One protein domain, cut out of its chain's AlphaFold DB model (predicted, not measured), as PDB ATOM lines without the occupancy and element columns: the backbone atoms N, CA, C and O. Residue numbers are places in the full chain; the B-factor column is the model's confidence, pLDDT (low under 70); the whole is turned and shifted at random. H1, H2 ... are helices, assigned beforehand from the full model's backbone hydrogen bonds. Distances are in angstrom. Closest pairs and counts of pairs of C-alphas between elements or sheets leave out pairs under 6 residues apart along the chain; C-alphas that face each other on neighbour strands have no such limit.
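Overview. This is residues 4 to 174 of the 846 residues of the protein "DNA-directed DNA polymerase" of Wuchereria bancrofti (UniProt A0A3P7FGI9). The chain is wound in stacked turns, with H2, H3, H4 and H5 side by side in a row, each joined to the next by a long loop that returns to the row's starting side. Past H5 the row turns a corner at the small H6, and H7 and H8 continue it as a second short stack, with H1 crosswise at the one end and H9 at the other. The printed part has 171 residues with nine named helices, H1 to H9 in chain order, and no named strand: all helix. It is loose, with a radius of gyration of the C-alphas of 19.5 A, and only just elongated, spanning 65 by 33 by 23 A.

Along the chain. H1, residues 4 to 12, begins with C-alpha 4 at (-10.975, 34.970, -52.995). H2 is residues 22 to 33, 16.4 A from first to last C-alpha; H3 is residues 48 to 59, 16.1 A; H4 is residues 74 to 85, 16.1 A; H5 is residues 100 to 111, 15.7 A, from C-alpha 100 at (-24.424, 29.302, -19.267). H6 is residues 114 to 118, H7 residues 122 to 132, 15.2 A, and H8 residues 148 to 159, 16.2 A. H9, residues 165 to 172, ends with C-alpha 172 at (-18.488, 61.144, 2.896).

Arrangement. H1 and H2 only just touch, with 3 pairs of C-alphas within 8 A, the closest Ile 6 and Asp 29 at 6.9 A; H2 does so with residues 25 to 29 alone, and the lines are about perpendicular at 90 degrees. H2 and H3 touch at a shallow tilt of 11 degrees, the same way, with closest C-alphas Gln 24 and Ser 48, 4.4 A apart. H3 and H4 touch the same way at a shallow 13 degrees, closest at the C-alphas of Gln 50 and Lys 74, 4.3 A. H4 and H5 touch the same way at a shallow 11 degrees, closest at the C-alphas of Gln 76 and His 100, 4.6 A. H5 and H7 are close but not clearly touching, about perpendicular at 81 degrees, with closest C-alphas Val 108 and Arg 129 at 6.8 A. H6 is close but not clearly touching to H5, with the C-alphas of Lys 109 and Leu 117 closest at 7.2 A, and to H7, with those of Leu 117 and Gln 125 closest at 7.0 A. H7 and H8 touch the same way at a shallow 5 degrees, closest at the C-alphas of Arg 124 and Val 148, 5.3 A. H8 and H9 are close but not clearly touching, opposite ways at a shallow 23 degrees, closest at the C-alphas of Ile 154 and Tyr 167, 7.8 A. Among the pairs that are apart are H2 and H4, and H5 and H8. In H1 to H8 every O i to N i+4 pair is within hydrogen-bond range; in H9 0 of 4 are, beside 5 of 5 O i to N i+3 pairs.

Size, cuts and confidence. The C-alphas farthest apart, Gly 14 and Arg 174, are 66.0 A apart, and the printed part has no cut. The links H2 to H3, H3 to H4, H4 to H5 and H7 to H8 are long. The mean pLDDT of the printed part is 78.8; 37 residues are under 70, among them residues 105 to 118 and 164 to 174, and H9 has a mean of 45.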
ATOM      1  N   ALA A   4     -11.856  35.978 -52.406       70.90
ATOM      2  CA  ALA A   4     -10.975  34.970 -52.995       70.90
ATOM      3  C   ALA A   4      -9.811  34.521 -52.085       70.90
ATOM      4  O   ALA A   4      -9.402  33.365 -52.148       70.90
ATOM      5  N   GLU A   5      -9.265  35.409 -51.250       76.47
ATOM      6  CA  GLU A   5      -8.203  35.042 -50.304       76.47
ATOM      7  C   GLU A   5      -8.759  34.209 -49.152       76.47
ATOM      8  O   GLU A   5      -8.172  33.188 -48.806       76.47
ATOM      9  N   ILE A   6      -9.926  34.594 -48.620       79.01
ATOM     10  CA  ILE A   6     -10.631  33.813 -47.596       79.01
ATOM     11  C   ILE A   6     -10.929  32.409 -48.133       79.01
ATOM     12  O   ILE A   6     -10.656  31.431 -47.446       79.01
ATOM     13  N   ALA A   7     -11.411  32.297 -49.377       77.84
ATOM     14  CA  ALA A   7     -11.687  31.008 -50.011       77.84
ATOM     15  C   ALA A   7     -10.449  30.097 -50.052       77.84
ATOM     16  O   ALA A   7     -10.526  28.965 -49.594       77.84
ATOM     17  N   LYS A   8      -9.292  30.605 -50.512       82.29
ATOM     18  CA  LYS A   8      -8.032  29.832 -50.544       82.29
ATOM     19  C   LYS A   8      -7.607  29.328 -49.168       82.29
ATOM     20  O   LYS A   8      -7.088  28.224 -49.041       82.29
ATOM     21  N   VAL A   9      -7.775  30.167 -48.152       82.67
ATOM     22  CA  VAL A   9      -7.387  29.837 -46.785       82.67
ATOM     23  C   VAL A   9      -8.319  28.771 -46.203       82.67
ATOM     24  O   VAL A   9      -7.836  27.818 -45.601       82.67
ATOM     25  N   ILE A  10      -9.629  28.886 -46.427       82.82
ATOM     26  CA  ILE A  10     -10.617  27.891 -45.989       82.82
ATOM     27  C   ILE A  10     -10.374  26.540 -46.681       82.82
ATOM     28  O   ILE A  10     -10.344  25.514 -45.997       82.82
ATOM     29  N   ASP A  11     -10.088  26.551 -47.987       82.52
ATOM     30  CA  ASP A  11      -9.747  25.349 -48.766       82.52
ATOM     31  C   ASP A  11      -8.547  24.598 -48.163       82.52
ATOM     32  O   ASP A  11      -8.536  23.369 -48.127       82.52
ATOM     33  N   SER A  12      -7.545  25.311 -47.626       85.42
ATOM     34  CA  SER A  12      -6.366  24.667 -47.019       85.42
ATOM     35  C   SER A  12      -6.676  23.844 -45.761       85.42
ATOM     36  O   SER A  12      -5.905  22.951 -45.410       85.42
ATOM     37  N   TYR A  13      -7.820  24.096 -45.118       82.06
ATOM     38  CA  TYR A  13      -8.325  23.321 -43.983       82.06
ATOM     39  C   TYR A  13      -9.317  22.222 -44.399       82.06
ATOM     40  O   TYR A  13      -9.869  21.544 -43.533       82.06
ATOM     41  N   GLY A  14      -9.540  22.025 -45.705       80.38
ATOM     42  CA  GLY A  14     -10.428  20.993 -46.241       80.38
ATOM     43  C   GLY A  14     -11.920  21.323 -46.153       80.38
ATOM     44  O   GLY A  14     -12.732  20.400 -46.140       80.38
ATOM     45  N   PHE A  15     -12.282  22.606 -46.079       84.15
ATOM     46  CA  PHE A  15     -13.674  23.067 -46.103       84.15
ATOM     47  C   PHE A  15     -13.948  23.905 -47.352       84.15
ATOM     48  O   PHE A  15     -13.045  24.561 -47.861       84.15
ATOM     49  N   ASP A  16     -15.202  23.944 -47.803       81.71
ATOM     50  CA  ASP A  16     -15.634  24.845 -48.876       81.71
ATOM     51  C   ASP A  16     -16.188  26.163 -48.289       81.71
ATOM     52  O   ASP A  16     -16.921  26.170 -47.296       81.71
ATOM     53  N   ILE A  17     -15.880  27.305 -48.913       80.49
ATOM     54  CA  ILE A  17     -16.430  28.616 -48.536       80.49
ATOM     55  C   ILE A  17     -17.970  28.639 -48.510       80.49
ATOM     56  O   ILE A  17     -18.560  29.375 -47.719       80.49
ATOM     57  N   PHE A  18     -18.631  27.823 -49.335       81.12
ATOM     58  CA  PHE A  18     -20.089  27.705 -49.398       81.12
ATOM     59  C   PHE A  18     -20.701  26.935 -48.218       81.12
ATOM     60  O   PHE A  18     -21.922  26.975 -48.044       81.12
ATOM     61  N   GLU A  19     -19.891  26.264 -47.393       81.76
ATOM     62  CA  GLU A  19     -20.349  25.653 -46.139       81.76
ATOM     63  C   GLU A  19     -20.559  26.683 -45.021       81.76
ATOM     64  O   GLU A  19     -21.243  26.392 -44.038       81.76
ATOM     65  N   TYR A  20     -20.010  27.890 -45.177       80.72
ATOM     66  CA  TYR A  20     -20.096  28.959 -44.192       80.72
ATOM     67  C   TYR A  20     -21.202  29.963 -44.522       80.72
ATOM     68  O   TYR A  20     -21.400  30.387 -45.662       80.72
ATOM     69  N   ASP A  21     -21.905  30.408 -43.487       83.85
ATOM     70  CA  ASP A  21     -22.807  31.544 -43.561       83.85
ATOM     71  C   ASP A  21     -22.038  32.887 -43.545       83.85
ATOM     72  O   ASP A  21     -20.867  32.949 -43.144       83.85
ATOM     73  N   PRO A  22     -22.675  33.995 -43.972       79.56
ATOM     74  CA  PRO A  22     -22.014  35.299 -44.021       79.56
ATOM     75  C   PRO A  22     -21.452  35.789 -42.675       79.56
ATOM     76  O   PRO A  22     -20.434  36.478 -42.662       79.56
ATOM     77  N   ASP A  23     -22.082  35.437 -41.550       82.55
ATOM     78  CA  ASP A  23     -21.622  35.842 -40.218       82.55
ATOM     79  C   ASP A  23     -20.411  35.003 -39.770       82.55
ATOM     80  O   ASP A  23     -19.546  35.509 -39.053       82.55
ATOM     81  N   GLN A  24     -20.322  33.734 -40.185       85.47
ATOM     82  CA  GLN A  24     -19.140  32.894 -39.975       85.47
ATOM     83  C   GLN A  24     -17.947  33.400 -40.798       85.47
ATOM     84  O   GLN A  24     -16.855  33.555 -40.249       85.47
ATOM     85  N   LEU A  25     -18.159  33.737 -42.079       88.40
ATOM     86  CA  LEU A  25     -17.115  34.313 -42.941       88.40
ATOM     87  C   LEU A  25     -16.568  35.629 -42.378       88.40
ATOM     88  O   LEU A  25     -15.365  35.877 -42.456       88.40
ATOM     89  N   TRP A  26     -17.423  36.444 -41.753       89.06
ATOM     90  CA  TRP A  26     -16.990  37.662 -41.071       89.06
ATOM     91  C   TRP A  26     -16.029  37.376 -39.906       89.06
ATOM     92  O   TRP A  26     -15.057  38.108 -39.738       89.06
ATOM     93  N   GLN A  27     -16.247  36.310 -39.121       89.98
ATOM     94  CA  GLN A  27     -15.310  35.941 -38.043       89.98
ATOM     95  C   GLN A  27     -13.947  35.513 -38.600       89.98
ATOM     96  O   GLN A  27     -12.920  35.845 -38.015       89.98
ATOM     97  N   ILE A  28     -13.929  34.803 -39.734       90.85
ATOM     98  CA  ILE A  28     -12.688  34.379 -40.399       90.85
ATOM     99  C   ILE A  28     -11.919  35.597 -40.921       90.85
ATOM    100  O   ILE A  28     -10.729  35.726 -40.643       90.85
ATOM    101  N   ASP A  29     -12.597  36.516 -41.619       90.08
ATOM    102  CA  ASP A  29     -11.983  37.761 -42.105       90.08
ATOM    103  C   ASP A  29     -11.444  38.608 -40.944       90.08
ATOM    104  O   ASP A  29     -10.324  39.115 -41.010       90.08
ATOM    105  N   TYR A  30     -12.203  38.706 -39.847       91.19
ATOM    106  CA  TYR A  30     -11.758  39.399 -38.644       91.19
ATOM    107  C   TYR A  30     -10.492  38.764 -38.056       91.19
ATOM    108  O   TYR A  30      -9.513  39.476 -37.842       91.19
ATOM    109  N   GLY A  31     -10.458  37.442 -37.862       91.74
ATOM    110  CA  GLY A  31      -9.275  36.768 -37.323       91.74
ATOM    111  C   GLY A  31      -8.037  36.905 -38.202       91.74
ATOM    112  O   GLY A  31      -6.960  37.190 -37.684       91.74
ATOM    113  N   LEU A  32      -8.196  36.799 -39.526       90.15
ATOM    114  CA  LEU A  32      -7.113  37.057 -40.479       90.15
ATOM    115  C   LEU A  32      -6.611  38.501 -40.378       90.15
ATOM    116  O   LEU A  32      -5.406  38.730 -40.345       90.15
ATOM    117  N   SER A  33      -7.518  39.478 -40.254       89.94
ATOM    118  CA  SER A  33      -7.140  40.892 -40.106       89.94
ATOM    119  C   SER A  33      -6.348  41.186 -38.827       89.94
ATOM    120  O   SER A  33      -5.601  42.160 -38.783       89.94
ATOM    121  N   GLN A  34      -6.519  40.357 -37.794       91.45
ATOM    122  CA  GLN A  34      -5.827  40.459 -36.510       91.45
ATOM    123  C   GLN A  34      -4.612  39.511 -36.410       91.45
ATOM    124  O   GLN A  34      -4.034  39.392 -35.333       91.45
ATOM    125  N   ASN A  35      -4.208  38.840 -37.502       92.04
ATOM    126  CA  ASN A  35      -3.146  37.818 -37.515       92.04
ATOM    127  C   ASN A  35      -3.348  36.695 -36.472       92.04
ATOM    128  O   ASN A  35      -2.389  36.199 -35.880       92.04
ATOM    129  N   LEU A  36      -4.597  36.289 -36.234       92.51
ATOM    130  CA  LEU A  36      -4.923  35.184 -35.329       92.51
ATOM    131  C   LEU A  36      -4.810  33.834 -36.044       92.51
ATOM    132  O   LEU A  36      -5.077  33.724 -37.241       92.51
ATOM    133  N   ASP A  37      -4.486  32.783 -35.285       91.31
ATOM    134  CA  ASP A  37      -4.548  31.405 -35.775       91.31
ATOM    135  C   ASP A  37      -6.009  30.976 -35.966       91.31
ATOM    136  O   ASP A  37      -6.687  30.499 -35.050       91.31
ATOM    137  N   ILE A  38      -6.513  31.180 -37.183       92.01
ATOM    138  CA  ILE A  38      -7.896  30.864 -37.525       92.01
ATOM    139  C   ILE A  38      -8.183  29.360 -37.567       92.01
ATOM    140  O   ILE A  38      -9.354  28.992 -37.495       92.01
ATOM    141  N   SER A  39      -7.170  28.483 -37.635       91.56
ATOM    142  CA  SER A  39      -7.377  27.023 -37.666       91.56
ATOM    143  C   SER A  39      -8.125  26.520 -36.423       91.56
ATOM    144  O   SER A  39      -8.857  25.532 -36.469       91.56
ATOM    145  N   LYS A  40      -8.022  27.274 -35.322       92.73
ATOM    146  CA  LYS A  40      -8.709  27.040 -34.050       92.73
ATOM    147  C   LYS A  40     -10.229  27.210 -34.124       92.73
ATOM    148  O   LYS A  40     -10.936  26.631 -33.301       92.73
ATOM    149  N   PHE A  41     -10.753  28.015 -35.054       92.97
ATOM    150  CA  PHE A  41     -12.186  28.337 -35.095       92.97
ATOM    151  C   PHE A  41     -12.831  28.320 -36.485       92.97
ATOM    152  O   PHE A  41     -14.058  28.261 -36.551       92.97
ATOM    153  N   ALA A  42     -12.062  28.337 -37.576       91.91
ATOM    154  CA  ALA A  42     -12.535  28.236 -38.956       91.91
ATOM    155  C   ALA A  42     -12.993  26.803 -39.283       91.91
ATOM    156  O   ALA A  42     -12.325  26.055 -39.990       91.91
ATOM    157  N   ASN A  43     -14.136  26.412 -38.716       91.86
ATOM    158  CA  ASN A  43     -14.793  25.135 -38.968       91.86
ATOM    159  C   ASN A  43     -16.312  25.367 -39.081       91.86
ATOM    160  O   ASN A  43     -16.906  25.920 -38.146       91.86
ATOM    161  N   PRO A  44     -16.970  24.932 -40.174       90.24
ATOM    162  CA  PRO A  44     -18.376  25.236 -40.424       90.24
ATOM    163  C   PRO A  44     -19.322  24.533 -39.439       90.24
ATOM    164  O   PRO A  44     -20.489  24.909 -39.329       90.24
ATOM    165  N   VAL A  45     -18.833  23.554 -38.661       91.59
ATOM    166  CA  VAL A  45     -19.612  22.899 -37.599       91.59
ATOM    167  C   VAL A  45     -19.959  23.849 -36.445       91.59
ATOM    168  O   VAL A  45     -20.914  23.591 -35.705       91.59
ATOM    169  N   TYR A  46     -19.192  24.929 -36.263       89.83
ATOM    170  CA  TYR A  46     -19.444  25.948 -35.249       89.83
ATOM    171  C   TYR A  46     -20.345  27.042 -35.799       89.83
ATOM    172  O   TYR A  46     -20.056  27.634 -36.828       89.83
ATOM    173  N   SER A  47     -21.390  27.416 -35.065       90.25
ATOM    174  CA  SER A  47     -22.140  28.639 -35.377       90.25
ATOM    175  C   SER A  47     -21.243  29.883 -35.310       90.25
ATOM    176  O   SER A  47     -20.296  29.923 -34.523       90.25
ATOM    177  N   SER A  48     -21.593  30.952 -36.036       89.54
ATOM    178  CA  SER A  48     -20.855  32.232 -35.999       89.54
ATOM    179  C   SER A  48     -20.645  32.777 -34.579       89.54
ATOM    180  O   SER A  48     -19.615  33.369 -34.268       89.54
ATOM    181  N   GLY A  49     -21.594  32.525 -33.673       87.34
ATOM    182  CA  GLY A  49     -21.465  32.882 -32.264       87.34
ATOM    183  C   GLY A  49     -20.439  32.046 -31.493       87.34
ATOM    184  O   GLY A  49     -19.773  32.592 -30.624       87.34
ATOM    185  N   GLN A  50     -20.311  30.749 -31.787       92.62
ATOM    186  CA  GLN A  50     -19.255  29.907 -31.208       92.62
ATOM    187  C   GLN A  50     -17.890  30.334 -31.755       92.62
ATOM    188  O   GLN A  50     -16.985  30.593 -30.968       92.62
ATOM    189  N   MET A  51     -17.783  30.521 -33.079       95.29
ATOM    190  CA  MET A  51     -16.562  31.018 -33.726       95.29
ATOM    191  C   MET A  51     -16.095  32.335 -33.113       95.29
ATOM    192  O   MET A  51     -14.916  32.484 -32.823       95.29
ATOM    193  N   LYS A  52     -17.023  33.259 -32.838       95.66
ATOM    194  CA  LYS A  52     -16.714  34.526 -32.174       95.66
ATOM    195  C   LYS A  52     -16.075  34.337 -30.797       95.66
ATOM    196  O   LYS A  52     -15.090  34.999 -30.497       95.66
ATOM    197  N   GLU A  53     -16.630  33.480 -29.941       94.88
ATOM    198  CA  GLU A  53     -16.071  33.291 -28.594       94.88
ATOM    199  C   GLU A  53     -14.705  32.603 -28.639       94.88
ATOM    200  O   GLU A  53     -13.811  33.019 -27.908       94.88
ATOM    201  N   ILE A  54     -14.518  31.631 -29.540       96.22
ATOM    202  CA  ILE A  54     -13.213  30.994 -29.760       96.22
ATOM    203  C   ILE A  54     -12.206  32.023 -30.297       96.22
ATOM    204  O   ILE A  54     -11.106  32.128 -29.763       96.22
ATOM    205  N   CYS A  55     -12.595  32.839 -31.283       95.54
ATOM    206  CA  CYS A  55     -11.766  33.907 -31.849       95.54
ATOM    207  C   CYS A  55     -11.298  34.897 -30.770       95.54
ATOM    208  O   CYS A  55     -10.107  35.189 -30.696       95.54
ATOM    209  N   ILE A  56     -12.199  35.353 -29.889       93.02
ATOM    210  CA  ILE A  56     -11.834  36.225 -28.758       93.02
ATOM    211  C   ILE A  56     -10.867  35.500 -27.813       93.02
ATOM    212  O   ILE A  56      -9.933  36.108 -27.303       93.02
ATOM    213  N   GLY A  57     -11.062  34.203 -27.562       94.64
ATOM    214  CA  GLY A  57     -10.138  33.430 -26.735       94.64
ATOM    215  C   GLY A  57      -8.729  33.335 -27.313       94.64
ATOM    216  O   GLY A  57      -7.769  33.497 -26.564       94.64
ATOM    217  N   VAL A  58      -8.607  33.128 -28.629       95.37
ATOM    218  CA  VAL A  58      -7.315  33.122 -29.338       95.37
ATOM    219  C   VAL A  58      -6.658  34.499 -29.260       95.37
ATOM    220  O   VAL A  58      -5.492  34.595 -28.887       95.37
ATOM    221  N   GLU A  59      -7.417  35.568 -29.516       94.34
ATOM    222  CA  GLU A  59      -6.954  36.961 -29.393       94.34
ATOM    223  C   GLU A  59      -6.423  37.280 -27.985       94.34
ATOM    224  O   GLU A  59      -5.467  38.034 -27.816       94.34
ATOM    225  N   ARG A  60      -7.022  36.672 -26.956       91.57
ATOM    226  CA  ARG A  60      -6.657  36.837 -25.543       91.57
ATOM    227  C   ARG A  60      -5.541  35.896 -25.074       91.57
ATOM    228  O   ARG A  60      -5.197  35.938 -23.896       91.57
ATOM    229  N   GLY A  61      -4.995  35.044 -25.947       92.22
ATOM    230  CA  GLY A  61      -3.953  34.073 -25.592       92.22
ATOM    231  C   GLY A  61      -4.431  32.936 -24.680       92.22
ATOM    232  O   GLY A  61      -3.630  32.346 -23.958       92.22
ATOM    233  N   LEU A  62      -5.733  32.632 -24.672       91.17
ATOM    234  CA  LEU A  62      -6.306  31.551 -23.865       91.17
ATOM    235  C   LEU A  62      -6.155  30.200 -24.569       91.17
ATOM    236  O   LEU A  62      -6.226  30.104 -25.795       91.17
ATOM    237  N   ASN A  63      -6.060  29.121 -23.788       91.76
ATOM    238  CA  ASN A  63      -6.130  27.767 -24.331       91.76
ATOM    239  C   ASN A  63      -7.577  27.419 -24.733       91.76
ATOM    240  O   ASN A  63      -8.372  26.943 -23.920       91.76
ATOM    241  N   VAL A  64      -7.927  27.685 -25.994       93.84
ATOM    242  CA  VAL A  64      -9.290  27.490 -26.512       93.84
ATOM    243  C   VAL A  64      -9.683  26.031 -26.732       93.84
ATOM    244  O   VAL A  64     -10.877  25.735 -26.757       93.84
ATOM    245  N   ASP A  65      -8.719  25.108 -26.805       91.86
ATOM    246  CA  ASP A  65      -8.981  23.670 -27.004       91.86
ATOM    247  C   ASP A  65      -9.808  23.074 -25.846       91.86
ATOM    248  O   ASP A  65     -10.426  22.020 -25.967       91.86
ATOM    249  N   LEU A  66      -9.870  23.792 -24.722       88.50
ATOM    250  CA  LEU A  66     -10.637  23.445 -23.532       88.50
ATOM    251  C   LEU A  66     -12.151  23.652 -23.680       88.50
ATOM    252  O   LEU A  66     -12.922  23.055 -22.928       88.50
ATOM    253  N   TYR A  67     -12.593  24.508 -24.607       90.28
ATOM    254  CA  TYR A  67     -14.017  24.820 -24.786       90.28
ATOM    255  C   TYR A  67     -14.479  24.905 -26.240       90.28
ATOM    256  O   TYR A  67     -15.688  24.976 -26.470       90.28
ATOM    257  N   ALA A  68     -13.568  24.867 -27.213       92.68
ATOM    258  CA  ALA A  68     -13.864  24.738 -28.636       92.68
ATOM    259  C   ALA A  68     -14.377  23.317 -28.968       92.68
ATOM    260  O   ALA A  68     -13.735  22.548 -29.673       92.68
ATOM    261  N   ASP A  69     -15.549  22.958 -28.434       90.98
ATOM    262  CA  ASP A  69     -16.298  21.733 -28.746       90.98
ATOM    263  C   ASP A  69     -17.725  22.136 -29.148       90.98
ATOM    264  O   ASP A  69     -18.391  22.912 -28.458       90.98
ATOM    265  N   LYS A  70     -18.229  21.583 -30.261       91.26
ATOM    266  CA  LYS A  70     -19.564  21.891 -30.799       91.26
ATOM    267  C   LYS A  70     -20.697  21.612 -29.806       91.26
ATOM    268  O   LYS A  70     -21.799  22.129 -29.989       91.26
ATOM    269  N   LYS A  71     -20.450  20.779 -28.786       85.99
ATOM    270  CA  LYS A  71     -21.393  20.483 -27.700       85.99
ATOM    271  C   LYS A  71     -21.664  21.700 -26.816       85.99
ATOM    272  O   LYS A  71     -22.759  21.798 -26.270       85.99
ATOM    273  N   PHE A  72     -20.705  22.617 -26.676       84.25
ATOM    274  CA  PHE A  72     -20.919  23.870 -25.963       84.25
ATOM    275  C   PHE A  72     -21.550  24.892 -26.893       84.25
ATOM    276  O   PHE A  72     -20.998  25.224 -27.937       84.25
ATOM    277  N   ASN A  73     -22.689  25.459 -26.511       85.03
ATOM    278  CA  ASN A  73     -23.218  26.607 -27.238       85.03
ATOM    279  C   ASN A  73     -22.352  27.859 -26.985       85.03
ATOM    280  O   ASN A  73     -21.580  27.919 -26.026       85.03
ATOM    281  N   LYS A  74     -22.523  28.899 -27.813       89.08
ATOM    282  CA  LYS A  74     -21.747  30.148 -27.702       89.08
ATOM    283  C   LYS A  74     -21.773  30.768 -26.300       89.08
ATOM    284  O   LYS A  74     -20.807  31.382 -25.879       89.08
ATOM    285  N   TYR A  75     -22.862  30.611 -25.552       85.58
ATOM    286  CA  TYR A  75     -22.963  31.195 -24.219       85.58
ATOM    287  C   TYR A  75     -22.151  30.421 -23.189       85.58
ATOM    288  O   TYR A  75     -21.560  31.030 -22.307       85.58
ATOM    289  N   GLN A  76     -22.101  29.095 -23.301       83.34
ATOM    290  CA  GLN A  76     -21.239  28.277 -22.453       83.34
ATOM    291  C   GLN A  76     -19.769  28.558 -22.759       83.34
ATOM    292  O   GLN A  76     -19.012  28.854 -21.841       83.34
ATOM    293  N   MET A  77     -19.400  28.582 -24.047       91.88
ATOM    294  CA  MET A  77     -18.053  28.966 -24.486       91.88
ATOM    295  C   MET A  77     -17.655  30.332 -23.924       91.88
ATOM    296  O   MET A  77     -16.569  30.486 -23.376       91.88
ATOM    297  N   ARG A  78     -18.572  31.303 -23.962       90.08
ATOM    298  CA  ARG A  78     -18.371  32.621 -23.363       90.08
ATOM    299  C   ARG A  78     -18.084  32.570 -21.863       90.08
ATOM    300  O   ARG A  78     -17.198  33.279 -21.403       90.08
ATOM    301  N   GLN A  79     -18.833  31.783 -21.091       84.29
ATOM    302  CA  GLN A  79     -18.610  31.698 -19.643       84.29
ATOM    303  C   GLN A  79     -17.310  30.973 -19.307       84.29
ATOM    304  O   GLN A  79     -16.590  31.420 -18.420       84.29
ATOM    305  N   ILE A  80     -16.973  29.913 -20.047       88.58
ATOM    306  CA  ILE A  80     -15.684  29.231 -19.897       88.58
ATOM    307  C   ILE A  80     -14.542  30.194 -20.246       88.58
ATOM    308  O   ILE A  80     -13.583  30.299 -19.488       88.58
ATOM    309  N   ARG A  81     -14.677  30.978 -21.324       90.83
ATOM    310  CA  ARG A  81     -13.721  32.031 -21.683       90.83
ATOM    311  C   ARG A  81     -13.550  33.058 -20.563       90.83
ATOM    312  O   ARG A  81     -12.421  33.356 -20.204       90.83
ATOM    313  N   ILE A  82     -14.641  33.582 -19.994       82.89
ATOM    314  CA  ILE A  82     -14.571  34.550 -18.883       82.89
ATOM    315  C   ILE A  82     -13.896  33.924 -17.652       82.89
ATOM    316  O   ILE A  82     -13.097  34.590 -16.999       82.89
ATOM    317  N   ALA A  83     -14.182  32.655 -17.341       83.91
ATOM    318  CA  ALA A  83     -13.522  31.936 -16.252       83.91
ATOM    319  C   ALA A  83     -12.004  31.839 -16.479       83.91
ATOM    320  O   ALA A  83     -11.227  32.159 -15.582       83.91
ATOM    321  N   LEU A  84     -11.597  31.466 -17.696       85.86
ATOM    322  CA  LEU A  84     -10.196  31.366 -18.105       85.86
ATOM    323  C   LEU A  84      -9.482  32.726 -18.069       85.86
ATOM    324  O   LEU A  84      -8.373  32.805 -17.554       85.86
ATOM    325  N   GLU A  85     -10.121  33.801 -18.547       83.47
ATOM    326  CA  GLU A  85      -9.577  35.169 -18.461       83.47
ATOM    327  C   GLU A  85      -9.343  35.617 -17.015       83.47
ATOM    328  O   GLU A  85      -8.420  36.380 -16.747       83.47
ATOM    329  N   ALA A  86     -10.175  35.145 -16.085       75.32
ATOM    330  CA  ALA A  86     -10.063  35.445 -14.663       75.32
ATOM    331  C   ALA A  86      -9.100  34.507 -13.906       75.32
ATOM    332  O   ALA A  86      -8.948  34.653 -12.695       75.32
ATOM    333  N   GLY A  87      -8.466  33.542 -14.581       77.73
ATOM    334  CA  GLY A  87      -7.583  32.559 -13.944       77.73
ATOM    335  C   GLY A  87      -8.311  31.550 -13.047       77.73
ATOM    336  O   GLY A  87      -7.693  30.958 -12.165       77.73
ATOM    337  N   ILE A  88      -9.619  31.357 -13.241       72.99
ATOM    338  CA  ILE A  88     -10.433  30.409 -12.474       72.99
ATOM    339  C   ILE A  88     -10.293  29.012 -13.091       72.99
ATOM    340  O   ILE A  88     -10.515  28.838 -14.292       72.99
ATOM    341  N   ASP A  89      -9.982  28.002 -12.268       69.70
ATOM    342  CA  ASP A  89     -10.005  26.599 -12.702       69.70
ATOM    343  C   ASP A  89     -11.448  26.192 -13.058       69.70
ATOM    344  O   ASP A  89     -12.341  26.123 -12.214       69.70
ATOM    345  N   PHE A  90     -11.689  25.992 -14.354       72.94
ATOM    346  CA  PHE A  90     -13.010  25.814 -14.958       72.94
ATOM    347  C   PHE A  90     -13.399  24.334 -15.096       72.94
ATOM    348  O   PHE A  90     -14.390  24.042 -15.765       72.94
ATOM    349  N   LYS A  91     -12.658  23.385 -14.502       69.95
ATOM    350  CA  LYS A  91     -12.965  21.942 -14.596       69.95
ATOM    351  C   LYS A  91     -14.428  21.606 -14.287       69.95
ATOM    352  O   LYS A  91     -15.008  20.765 -14.970       69.95
ATOM    353  N   ASP A  92     -15.053  22.323 -13.354       58.20
ATOM    354  CA  ASP A  92     -16.474  22.153 -13.022       58.20
ATOM    355  C   ASP A  92     -17.433  22.781 -14.051       58.20
ATOM    356  O   ASP A  92     -18.599  22.402 -14.130       58.20
ATOM    357  N   LEU A  93     -16.956  23.725 -14.866       65.72
ATOM    358  CA  LEU A  93     -17.684  24.354 -15.974       65.72
ATOM    359  C   LEU A  93     -17.525  23.581 -17.287       65.72
ATOM    360  O   LEU A  93     -18.353  23.744 -18.177       65.72
ATOM    361  N   ALA A  94     -16.507  22.724 -17.422       65.96
ATOM    362  CA  ALA A  94     -16.200  21.934 -18.619       65.96
ATOM    363  C   ALA A  94     -17.205  20.790 -18.879       65.96
ATOM    364  O   ALA A  94     -16.851  19.692 -19.304       65.96
ATOM    365  N   ASN A  95     -18.486  21.036 -18.623       71.91
ATOM    366  CA  ASN A  95     -19.571  20.102 -18.834       71.91
ATOM    367  C   ASN A  95     -20.636  20.752 -19.734       71.91
ATOM    368  O   ASN A  95     -21.335  21.670 -19.289       71.91
ATOM    369  N   PRO A  96     -20.824  20.263 -20.977       70.50
ATOM    370  CA  PRO A  96     -21.833  20.783 -21.902       70.50
ATOM    371  C   PRO A  96     -23.269  20.725 -21.363       70.50
ATOM    372  O   PRO A  96     -24.159  21.372 -21.909       70.50
ATOM    373  N   LEU A  97     -23.509  19.967 -20.287       61.21
ATOM    374  CA  LEU A  97     -24.807  19.835 -19.624       61.21
ATOM    375  C   LEU A  97     -25.100  20.940 -18.599       61.21
ATOM    376  O   LEU A  97     -26.208  20.981 -18.067       61.21
ATOM    377  N   ILE A  98     -24.129  21.796 -18.269       65.35
ATOM    378  CA  ILE A  98     -24.326  22.930 -17.358       65.35
ATOM    379  C   ILE A  98     -24.640  24.157 -18.203       65.35
ATOM    380  O   ILE A  98     -23.823  24.561 -19.030       65.35
ATOM    381  N   SER A  99     -25.809  24.776 -18.030       64.66
ATOM    382  CA  SER A  99     -26.123  25.960 -18.829       64.66
ATOM    383  C   SER A  99     -25.259  27.154 -18.474       64.66
ATOM    384  O   SER A  99     -24.764  27.310 -17.358       64.66
ATOM    385  N   HIS A 100     -25.165  28.065 -19.436       72.79
ATOM    386  CA  HIS A 100     -24.424  29.302 -19.267       72.79
ATOM    387  C   HIS A 100     -24.888  30.160 -18.070       72.79
ATOM    388  O   HIS A 100     -24.077  30.929 -17.579       72.79
ATOM    389  N   SER A 101     -26.136  30.066 -17.578       60.71
ATOM    390  CA  SER A 101     -26.569  30.894 -16.433       60.71
ATOM    391  C   SER A 101     -26.015  30.344 -15.120       60.71
ATOM    392  O   SER A 101     -25.584  31.102 -14.247       60.71
ATOM    393  N   ILE A 102     -25.969  29.013 -14.997       65.41
ATOM    394  CA  ILE A 102     -25.312  28.337 -13.880       65.41
ATOM    395  C   ILE A 102     -23.813  28.598 -13.965       65.41
ATOM    396  O   ILE A 102     -23.222  29.001 -12.966       65.41
ATOM    397  N   MET A 103     -23.221  28.461 -15.157       74.64
ATOM    398  CA  MET A 103     -21.819  28.805 -15.382       74.64
ATOM    399  C   MET A 103     -21.528  30.255 -14.985       74.64
ATOM    400  O   MET A 103     -20.609  30.484 -14.216       74.64
ATOM    401  N   GLU A 104     -22.346  31.222 -15.410       70.66
ATOM    402  CA  GLU A 104     -22.206  32.631 -15.019       70.66
ATOM    403  C   GLU A 104     -22.281  32.801 -13.501       70.66
ATOM    404  O   GLU A 104     -21.484  33.526 -12.914       70.66
ATOM    405  N   THR A 105     -23.204  32.103 -12.837       64.27
ATOM    406  CA  THR A 105     -23.338  32.166 -11.376       64.27
ATOM    407  C   THR A 105     -22.109  31.598 -10.671       64.27
ATOM    408  O   THR A 105     -21.654  32.186  -9.691       64.27
ATOM    409  N   ILE A 106     -21.567  30.480 -11.162       68.81
ATOM    410  CA  ILE A 106     -20.341  29.859 -10.649       68.81
ATOM    411  C   ILE A 106     -19.154  30.793 -10.878       68.81
ATOM    412  O   ILE A 106     -18.467  31.127  -9.923       68.81
ATOM    413  N   VAL A 107     -18.965  31.287 -12.103       69.76
ATOM    414  CA  VAL A 107     -17.897  32.231 -12.458       69.76
ATOM    415  C   VAL A 107     -17.959  33.471 -11.573       69.76
ATOM    416  O   VAL A 107     -16.944  33.885 -11.029       69.76
ATOM    417  N   VAL A 108     -19.151  34.027 -11.343       64.46
ATOM    418  CA  VAL A 108     -19.347  35.178 -10.449       64.46
ATOM    419  C   VAL A 108     -19.040  34.828  -8.990       64.46
ATOM    420  O   VAL A 108     -18.395  35.624  -8.316       64.46
ATOM    421  N   LYS A 109     -19.469  33.660  -8.493       65.94
ATOM    422  CA  LYS A 109     -19.169  33.189  -7.126       65.94
ATOM    423  C   LYS A 109     -17.696  32.841  -6.906       65.94
ATOM    424  O   LYS A 109     -17.244  32.882  -5.770       65.94
ATOM    425  N   LEU A 110     -16.980  32.442  -7.950       67.01
ATOM    426  CA  LEU A 110     -15.550  32.145  -7.878       67.01
ATOM    427  C   LEU A 110     -14.723  33.432  -7.998       67.01
ATOM    428  O   LEU A 110     -13.722  33.567  -7.304       67.01
ATOM    429  N   ASN A 111     -15.184  34.416  -8.780       66.42
ATOM    430  CA  ASN A 111     -14.557  35.742  -8.858       66.42
ATOM    431  C   ASN A 111     -14.841  36.643  -7.644       66.42
ATOM    432  O   ASN A 111     -14.045  37.520  -7.325       66.42
ATOM    433  N   MET A 112     -15.985  36.482  -6.974       59.83
ATOM    434  CA  MET A 112     -16.326  37.208  -5.748       59.83
ATOM    435  C   MET A 112     -16.477  36.226  -4.597       59.83
ATOM    436  O   MET A 112     -17.350  35.371  -4.672       59.83
ATOM    437  N   ASN A 113     -15.713  36.400  -3.512       60.94
ATOM    438  CA  ASN A 113     -15.817  35.560  -2.313       60.94
ATOM    439  C   ASN A 113     -17.297  35.291  -1.956       60.94
ATOM    440  O   ASN A 113     -18.063  36.240  -1.748       60.94
ATOM    441  N   SER A 114     -17.707  34.017  -1.975       58.62
ATOM    442  CA  SER A 114     -19.122  33.619  -2.056       58.62
ATOM    443  C   SER A 114     -19.978  34.165  -0.906       58.62
ATOM    444  O   SER A 114     -21.136  34.534  -1.120       58.62
ATOM    445  N   GLU A 115     -19.380  34.320   0.278       64.06
ATOM    446  CA  GLU A 115     -19.993  34.959   1.443       64.06
ATOM    447  C   GLU A 115     -20.310  36.431   1.182       64.06
ATOM    448  O   GLU A 115     -21.419  36.889   1.448       64.06
ATOM    449  N   ARG A 116     -19.374  37.178   0.582       67.54
ATOM    450  CA  ARG A 116     -19.542  38.610   0.312       67.54
ATOM    451  C   ARG A 116     -20.651  38.857  -0.709       67.54
ATOM    452  O   ARG A 116     -21.431  39.787  -0.526       67.54
ATOM    453  N   LEU A 117     -20.790  38.022  -1.742       67.08
ATOM    454  CA  LEU A 117     -21.878  38.159  -2.721       67.08
ATOM    455  C   LEU A 117     -23.263  37.903  -2.091       67.08
ATOM    456  O   LEU A 117     -24.230  38.586  -2.431       67.08
ATOM    457  N   ALA A 118     -23.350  36.948  -1.157       68.89
ATOM    458  CA  ALA A 118     -24.595  36.582  -0.478       68.89
ATOM    459  C   ALA A 118     -25.148  37.697   0.429       68.89
ATOM    460  O   ALA A 118     -26.346  37.722   0.702       68.89
ATOM    461  N   THR A 119     -24.306  38.645   0.850       78.80
ATOM    462  CA  THR A 119     -24.734  39.792   1.669       78.80
ATOM    463  C   THR A 119     -25.514  40.871   0.901       78.80
ATOM    464  O   THR A 119     -26.051  41.783   1.528       78.80
ATOM    465  N   PHE A 120     -25.589  40.802  -0.435       77.79
ATOM    466  CA  PHE A 120     -26.308  41.773  -1.269       77.79
ATOM    467  C   PHE A 120     -27.687  41.259  -1.698       77.79
ATOM    468  O   PHE A 120     -27.857  40.070  -1.966       77.79
ATOM    469  N   ASP A 121     -28.665  42.159  -1.841       81.94
ATOM    470  CA  ASP A 121     -29.967  41.820  -2.426       81.94
ATOM    471  C   ASP A 121     -29.873  41.477  -3.927       81.94
ATOM    472  O   ASP A 121     -28.882  41.757  -4.607       81.94
ATOM    473  N   LEU A 122     -30.936  40.867  -4.454       70.84
ATOM    474  CA  LEU A 122     -31.007  40.366  -5.830       70.84
ATOM    475  C   LEU A 122     -30.764  41.440  -6.901       70.84
ATOM    476  O   LEU A 122     -30.188  41.122  -7.941       70.84
ATOM    477  N   GLU A 123     -31.186  42.688  -6.680       71.58
ATOM    478  CA  GLU A 123     -31.004  43.768  -7.656       71.58
ATOM    479  C   GLU A 123     -29.567  44.309  -7.621       71.58
ATOM    480  O   GLU A 123     -28.970  44.523  -8.680       71.58
ATOM    481  N   ARG A 124     -28.952  44.412  -6.436       81.31
ATOM    482  CA  ARG A 124     -27.523  44.744  -6.297       81.31
ATOM    483  C   ARG A 124     -26.624  43.656  -6.881       81.31
ATOM    484  O   ARG A 124     -25.723  43.963  -7.664       81.31
ATOM    485  N   GLN A 125     -26.914  42.381  -6.602       80.02
ATOM    486  CA  GLN A 125     -26.221  41.244  -7.225       80.02
ATOM    487  C   GLN A 125     -26.292  41.312  -8.755       80.02
ATOM    488  O   GLN A 125     -25.327  40.983  -9.440       80.02
ATOM    489  N   LYS A 126     -27.418  41.767  -9.311       78.49
ATOM    490  CA  LYS A 126     -27.619  41.928 -10.755       78.49
ATOM    491  C   LYS A 126     -26.680  42.966 -11.365       78.49
ATOM    492  O   LYS A 126     -26.133  42.722 -12.438       78.49
ATOM    493  N   GLU A 127     -26.491  44.117 -10.720       82.14
ATOM    494  CA  GLU A 127     -25.547  45.129 -11.211       82.14
ATOM    495  C   GLU A 127     -24.096  44.660 -11.066       82.14
ATOM    496  O   GLU A 127     -23.330  44.829 -12.015       82.14
ATOM    497  N   LEU A 128     -23.748  43.969  -9.974       82.46
ATOM    498  CA  LEU A 128     -22.436  43.324  -9.819       82.46
ATOM    499  C   LEU A 128     -22.171  42.301 -10.928       82.46
ATOM    500  O   LEU A 128     -21.135  42.367 -11.589       82.46
ATOM    501  N   ARG A 129     -23.146  41.423 -11.213       73.92
ATOM    502  CA  ARG A 129     -23.083  40.479 -12.341       73.92
ATOM    503  C   ARG A 129     -22.841  41.213 -13.652       73.92
ATOM    504  O   ARG A 129     -21.914  40.863 -14.366       73.92
ATOM    505  N   LYS A 130     -23.594  42.280 -13.948       76.14
ATOM    506  CA  LYS A 130     -23.399  43.079 -15.175       76.14
ATOM    507  C   LYS A 130     -22.014  43.727 -15.268       76.14
ATOM    508  O   LYS A 130     -21.545  43.949 -16.383       76.14
ATOM    509  N   GLY A 131     -21.398  44.111 -14.149       77.95
ATOM    510  CA  GLY A 131     -20.045  44.665 -14.151       77.95
ATOM    511  C   GLY A 131     -18.981  43.613 -14.407       77.95
ATOM    512  O   GLY A 131     -18.163  43.810 -15.300       77.95
ATOM    513  N   LEU A 132     -19.050  42.481 -13.700       68.53
ATOM    514  CA  LEU A 132     -18.174  41.327 -13.936       68.53
ATOM    515  C   LEU A 132     -18.288  40.837 -15.381       68.53
ATOM    516  O   LEU A 132     -17.290  40.646 -16.061       68.53
ATOM    517  N   HIS A 133     -19.513  40.773 -15.901       62.98
ATOM    518  CA  HIS A 133     -19.822  40.425 -17.288       62.98
ATOM    519  C   HIS A 133     -19.165  41.349 -18.333       62.98
ATOM    520  O   HIS A 133     -19.161  41.034 -19.525       62.98
ATOM    521  N   ARG A 134     -18.643  42.509 -17.910       71.15
ATOM    522  CA  ARG A 134     -17.897  43.469 -18.737       71.15
ATOM    523  C   ARG A 134     -16.443  43.668 -18.268       71.15
ATOM    524  O   ARG A 134     -15.869  44.695 -18.615       71.15
ATOM    525  N   ASN A 135     -15.866  42.734 -17.498       71.43
ATOM    526  CA  ASN A 135     -14.518  42.822 -16.903       71.43
ATOM    527  C   ASN A 135     -14.258  44.138 -16.148       71.43
ATOM    528  O   ASN A 135     -13.177  44.715 -16.221       71.43
ATOM    529  N   LEU A 136     -15.262  44.647 -15.434       75.29
ATOM    530  CA  LEU A 136     -15.071  45.806 -14.567       75.29
ATOM    531  C   LEU A 136     -14.627  45.358 -13.179       75.29
ATOM    532  O   LEU A 136     -15.152  44.377 -12.652       75.29
ATOM    533  N   ASP A 137     -13.759  46.146 -12.551       79.69
ATOM    534  CA  ASP A 137     -13.427  45.993 -11.138       79.69
ATOM    535  C   ASP A 137     -14.644  46.348 -10.268       79.69
ATOM    536  O   ASP A 137     -14.908  47.508  -9.936       79.69
ATOM    537  N   VAL A 138     -15.435  45.326  -9.940       81.40
ATOM    538  CA  VAL A 138     -16.651  45.485  -9.143       81.40
ATOM    539  C   VAL A 138     -16.366  45.799  -7.682       81.40
ATOM    540  O   VAL A 138     -17.262  46.302  -7.009       81.40
ATOM    541  N   SER A 139     -15.136  45.597  -7.193       80.34
ATOM    542  CA  SER A 139     -14.767  45.961  -5.819       80.34
ATOM    543  C   SER A 139     -14.957  47.460  -5.550       80.34
ATOM    544  O   SER A 139     -15.288  47.841  -4.430       80.34
ATOM    545  N   LYS A 140     -14.885  48.291  -6.603       81.82
ATOM    546  CA  LYS A 140     -15.120  49.742  -6.554       81.82
ATOM    547  C   LYS A 140     -16.557  50.150  -6.230       81.82
ATOM    548  O   LYS A 140     -16.782  51.298  -5.862       81.82
ATOM    549  N   TYR A 141     -17.535  49.258  -6.402       85.34
ATOM    550  CA  TYR A 141     -18.940  49.557  -6.097       85.34
ATOM    551  C   TYR A 141     -19.710  48.411  -5.430       85.34
ATOM    552  O   TYR A 141     -20.900  48.556  -5.163       85.34
ATOM    553  N   ALA A 142     -19.049  47.295  -5.113       84.58
ATOM    554  CA  ALA A 142     -19.553  46.230  -4.247       84.58
ATOM    555  C   ALA A 142     -19.504  46.653  -2.766       84.58
ATOM    556  O   ALA A 142     -18.796  46.052  -1.949       84.58
ATOM    557  N   ASP A 143     -20.257  47.705  -2.446       81.64
ATOM    558  CA  ASP A 143     -20.388  48.316  -1.122       81.64
ATOM    559  C   ASP A 143     -21.881  48.509  -0.795       81.64
ATOM    560  O   ASP A 143     -22.650  49.016  -1.616       81.64
ATOM    561  N   HIS A 144     -22.301  48.089   0.402       82.97
ATOM    562  CA  HIS A 144     -23.669  48.240   0.917       82.97
ATOM    563  C   HIS A 144     -24.132  49.696   1.013       82.97
ATOM    564  O   HIS A 144     -25.340  49.940   1.012       82.97
ATOM    565  N   ASN A 145     -23.199  50.651   1.051       80.36
ATOM    566  CA  ASN A 145     -23.485  52.084   1.030       80.36
ATOM    567  C   ASN A 145     -24.009  52.575  -0.325       80.36
ATOM    568  O   ASN A 145     -24.589  53.659  -0.383       80.36
ATOM    569  N   PHE A 146     -23.829  51.804  -1.403       78.10
ATOM    570  CA  PHE A 146     -24.400  52.132  -2.703       78.10
ATOM    571  C   PHE A 146     -25.779  51.484  -2.879       78.10
ATOM    572  O   PHE A 146     -25.980  50.282  -2.663       78.10
ATOM    573  N   ASP A 147     -26.761  52.275  -3.305       81.81
ATOM    574  CA  ASP A 147     -28.020  51.743  -3.823       81.81
ATOM    575  C   ASP A 147     -27.852  51.191  -5.254       81.81
ATOM    576  O   ASP A 147     -26.850  51.422  -5.935       81.81
ATOM    577  N   VAL A 148     -28.848  50.442  -5.736       75.27
ATOM    578  CA  VAL A 148     -28.818  49.812  -7.071       75.27
ATOM    579  C   VAL A 148     -28.615  50.840  -8.191       75.27
ATOM    580  O   VAL A 148     -27.961  50.546  -9.193       75.27
ATOM    581  N   TYR A 149     -29.159  52.050  -8.048       75.52
ATOM    582  CA  TYR A 149     -29.026  53.099  -9.052       75.52
ATOM    583  C   TYR A 149     -27.596  53.645  -9.082       75.52
ATOM    584  O   TYR A 149     -27.016  53.781 -10.160       75.52
ATOM    585  N   GLN A 150     -26.994  53.877  -7.916       76.23
ATOM    586  CA  GLN A 150     -25.597  54.283  -7.778       76.23
ATOM    587  C   GLN A 150     -24.648  53.211  -8.318       76.23
ATOM    588  O   GLN A 150     -23.792  53.523  -9.144       76.23
ATOM    589  N   MET A 151     -24.848  51.939  -7.952       87.28
ATOM    590  CA  MET A 151     -24.075  50.816  -8.501       87.28
ATOM    591  C   MET A 151     -24.170  50.771 -10.032       87.28
ATOM    592  O   MET A 151     -23.164  50.591 -10.721       87.28
ATOM    593  N   ARG A 152     -25.368  51.000 -10.586       84.97
ATOM    594  CA  ARG A 152     -25.589  51.055 -12.036       84.97
ATOM    595  C   ARG A 152     -24.820  52.195 -12.698       84.97
ATOM    596  O   ARG A 152     -24.266  51.998 -13.781       84.97
ATOM    597  N   GLU A 153     -24.816  53.382 -12.099       79.72
ATOM    598  CA  GLU A 153     -24.115  54.547 -12.641       79.72
ATOM    599  C   GLU A 153     -22.592  54.390 -12.530       79.72
ATOM    600  O   GLU A 153     -21.903  54.613 -13.525       79.72
ATOM    601  N   ILE A 154     -22.067  53.873 -11.409       81.56
ATOM    602  CA  ILE A 154     -20.635  53.556 -11.267       81.56
ATOM    603  C   ILE A 154     -20.217  52.499 -12.296       81.56
ATOM    604  O   ILE A 154     -19.239  52.696 -13.017       81.56
ATOM    605  N   ARG A 155     -20.999  51.423 -12.465       89.79
ATOM    606  CA  ARG A 155     -20.752  50.403 -13.497       89.79
ATOM    607  C   ARG A 155     -20.725  51.006 -14.903       89.79
ATOM    608  O   ARG A 155     -19.873  50.647 -15.714       89.79
ATOM    609  N   LYS A 156     -21.664  51.895 -15.240       80.47
ATOM    610  CA  LYS A 156     -21.665  52.577 -16.546       80.47
ATOM    611  C   LYS A 156     -20.465  53.514 -16.705       80.47
ATOM    612  O   LYS A 156     -19.955  53.622 -17.816       80.47
ATOM    613  N   GLY A 157     -20.031  54.173 -15.631       80.38
ATOM    614  CA  GLY A 157     -18.832  55.008 -15.614       80.38
ATOM    615  C   GLY A 157     -17.572  54.195 -15.897       80.38
ATOM    616  O   GLY A 157     -16.840  54.505 -16.835       80.38
ATOM    617  N   LEU A 158     -17.397  53.083 -15.180       79.64
ATOM    618  CA  LEU A 158     -16.307  52.126 -15.393       79.64
ATOM    619  C   LEU A 158     -16.302  51.560 -16.820       79.64
ATOM    620  O   LEU A 158     -15.253  51.481 -17.447       79.64
ATOM    621  N   GLN A 159     -17.475  51.249 -17.384       80.79
ATOM    622  CA  GLN A 159     -17.608  50.818 -18.787       80.79
ATOM    623  C   GLN A 159     -17.121  51.840 -19.811       80.79
ATOM    624  O   GLN A 159     -16.807  51.459 -20.935       80.79
ATOM    625  N   LYS A 160     -17.108  53.123 -19.451       79.54
ATOM    626  CA  LYS A 160     -16.610  54.212 -20.293       79.54
ATOM    627  C   LYS A 160     -15.158  54.588 -19.967       79.54
ATOM    628  O   LYS A 160     -14.687  55.593 -20.483       79.54
ATOM    629  N   GLY A 161     -14.473  53.828 -19.107       76.95
ATOM    630  CA  GLY A 161     -13.103  54.120 -18.675       76.95
ATOM    631  C   GLY A 161     -12.978  55.352 -17.772       76.95
ATOM    632  O   GLY A 161     -11.895  55.914 -17.658       76.95
ATOM    633  N   LEU A 162     -14.071  55.808 -17.152       73.44
ATOM    634  CA  LEU A 162     -14.043  56.969 -16.260       73.44
ATOM    635  C   LEU A 162     -13.486  56.577 -14.884       73.44
ATOM    636  O   LEU A 162     -13.865  55.543 -14.331       73.44
ATOM    637  N   ALA A 163     -12.636  57.432 -14.311       71.91
ATOM    638  CA  ALA A 163     -12.184  57.316 -12.925       71.91
ATOM    639  C   ALA A 163     -13.372  57.557 -11.976       71.91
ATOM    640  O   ALA A 163     -13.911  58.663 -11.891       71.91
ATOM    641  N   VAL A 164     -13.835  56.501 -11.306       67.19
ATOM    642  CA  VAL A 164     -15.040  56.523 -10.455       67.19
ATOM    643  C   VAL A 164     -14.729  56.720  -8.973       67.19
ATOM    644  O   VAL A 164     -15.657  56.838  -8.173       67.19
ATOM    645  N   GLU A 165     -13.453  56.837  -8.591       62.04
ATOM    646  CA  GLU A 165     -13.034  57.104  -7.207       62.04
ATOM    647  C   GLU A 165     -13.629  58.422  -6.665       62.04
ATOM    648  O   GLU A 165     -13.808  58.590  -5.458       62.04
ATOM    649  N   ILE A 166     -14.015  59.344  -7.556       54.31
ATOM    650  CA  ILE A 166     -14.684  60.610  -7.219       54.31
ATOM    651  C   ILE A 166     -16.065  60.378  -6.573       54.31
ATOM    652  O   ILE A 166     -16.466  61.146  -5.697       54.31
ATOM    653  N   TYR A 167     -16.777  59.301  -6.926       50.05
ATOM    654  CA  TYR A 167     -18.100  59.007  -6.358       50.05
ATOM    655  C   TYR A 167     -18.028  58.554  -4.892       50.05
ATOM    656  O   TYR A 167     -18.955  58.830  -4.131       50.05
ATOM    657  N   ALA A 168     -16.913  57.950  -4.461       39.77
ATOM    658  CA  ALA A 168     -16.696  57.584  -3.060       39.77
ATOM    659  C   ALA A 168     -16.547  58.824  -2.153       39.77
ATOM    660  O   ALA A 168     -17.032  58.828  -1.021       39.77
ATOM    661  N   ARG A 169     -15.966  59.923  -2.665       41.02
ATOM    662  CA  ARG A 169     -15.850  61.193  -1.915       41.02
ATOM    663  C   ARG A 169     -17.199  61.880  -1.698       41.02
ATOM    664  O   ARG A 169     -17.397  62.519  -0.668       41.02
ATOM    665  N   PHE A 170     -18.150  61.705  -2.615       39.11
ATOM    666  CA  PHE A 170     -19.486  62.293  -2.476       39.11
ATOM    667  C   PHE A 170     -20.337  61.635  -1.377       39.11
ATOM    668  O   PHE A 170     -21.246  62.284  -0.867       39.11
ATOM    669  N   ILE A 171     -20.038  60.396  -0.964       38.98
ATOM    670  CA  ILE A 171     -20.757  59.722   0.134       38.98
ATOM    671  C   ILE A 171     -20.282  60.204   1.511       38.98
ATOM    672  O   ILE A 171     -21.097  60.336   2.423       38.98
ATOM    673  N   ALA A 172     -19.000  60.558   1.657       35.35
ATOM    674  CA  ALA A 172     -18.488  61.144   2.896       35.35
ATOM    675  C   ALA A 172     -19.031  62.568   3.136       35.35
ATOM    676  O   ALA A 172     -19.325  62.926   4.272       35.35
ATOM    677  N   ALA A 173     -19.251  63.349   2.072       34.68
ATOM    678  CA  ALA A 173     -19.759  64.722   2.167       34.68
ATOM    679  C   ALA A 173     -21.288  64.830   2.346       34.68
ATOM    680  O   ALA A 173     -21.793  65.903   2.660       34.68
ATOM    681  N   ARG A 174     -22.045  63.738   2.161       32.91
ATOM    682  CA  ARG A 174     -23.517  63.736   2.277       32.91
ATOM    683  C   ARG A 174     -24.035  63.244   3.632       32.91
ATOM    684  O   ARG A 174     -25.244  63.187   3.830       32.91
TER     685      ARG A 174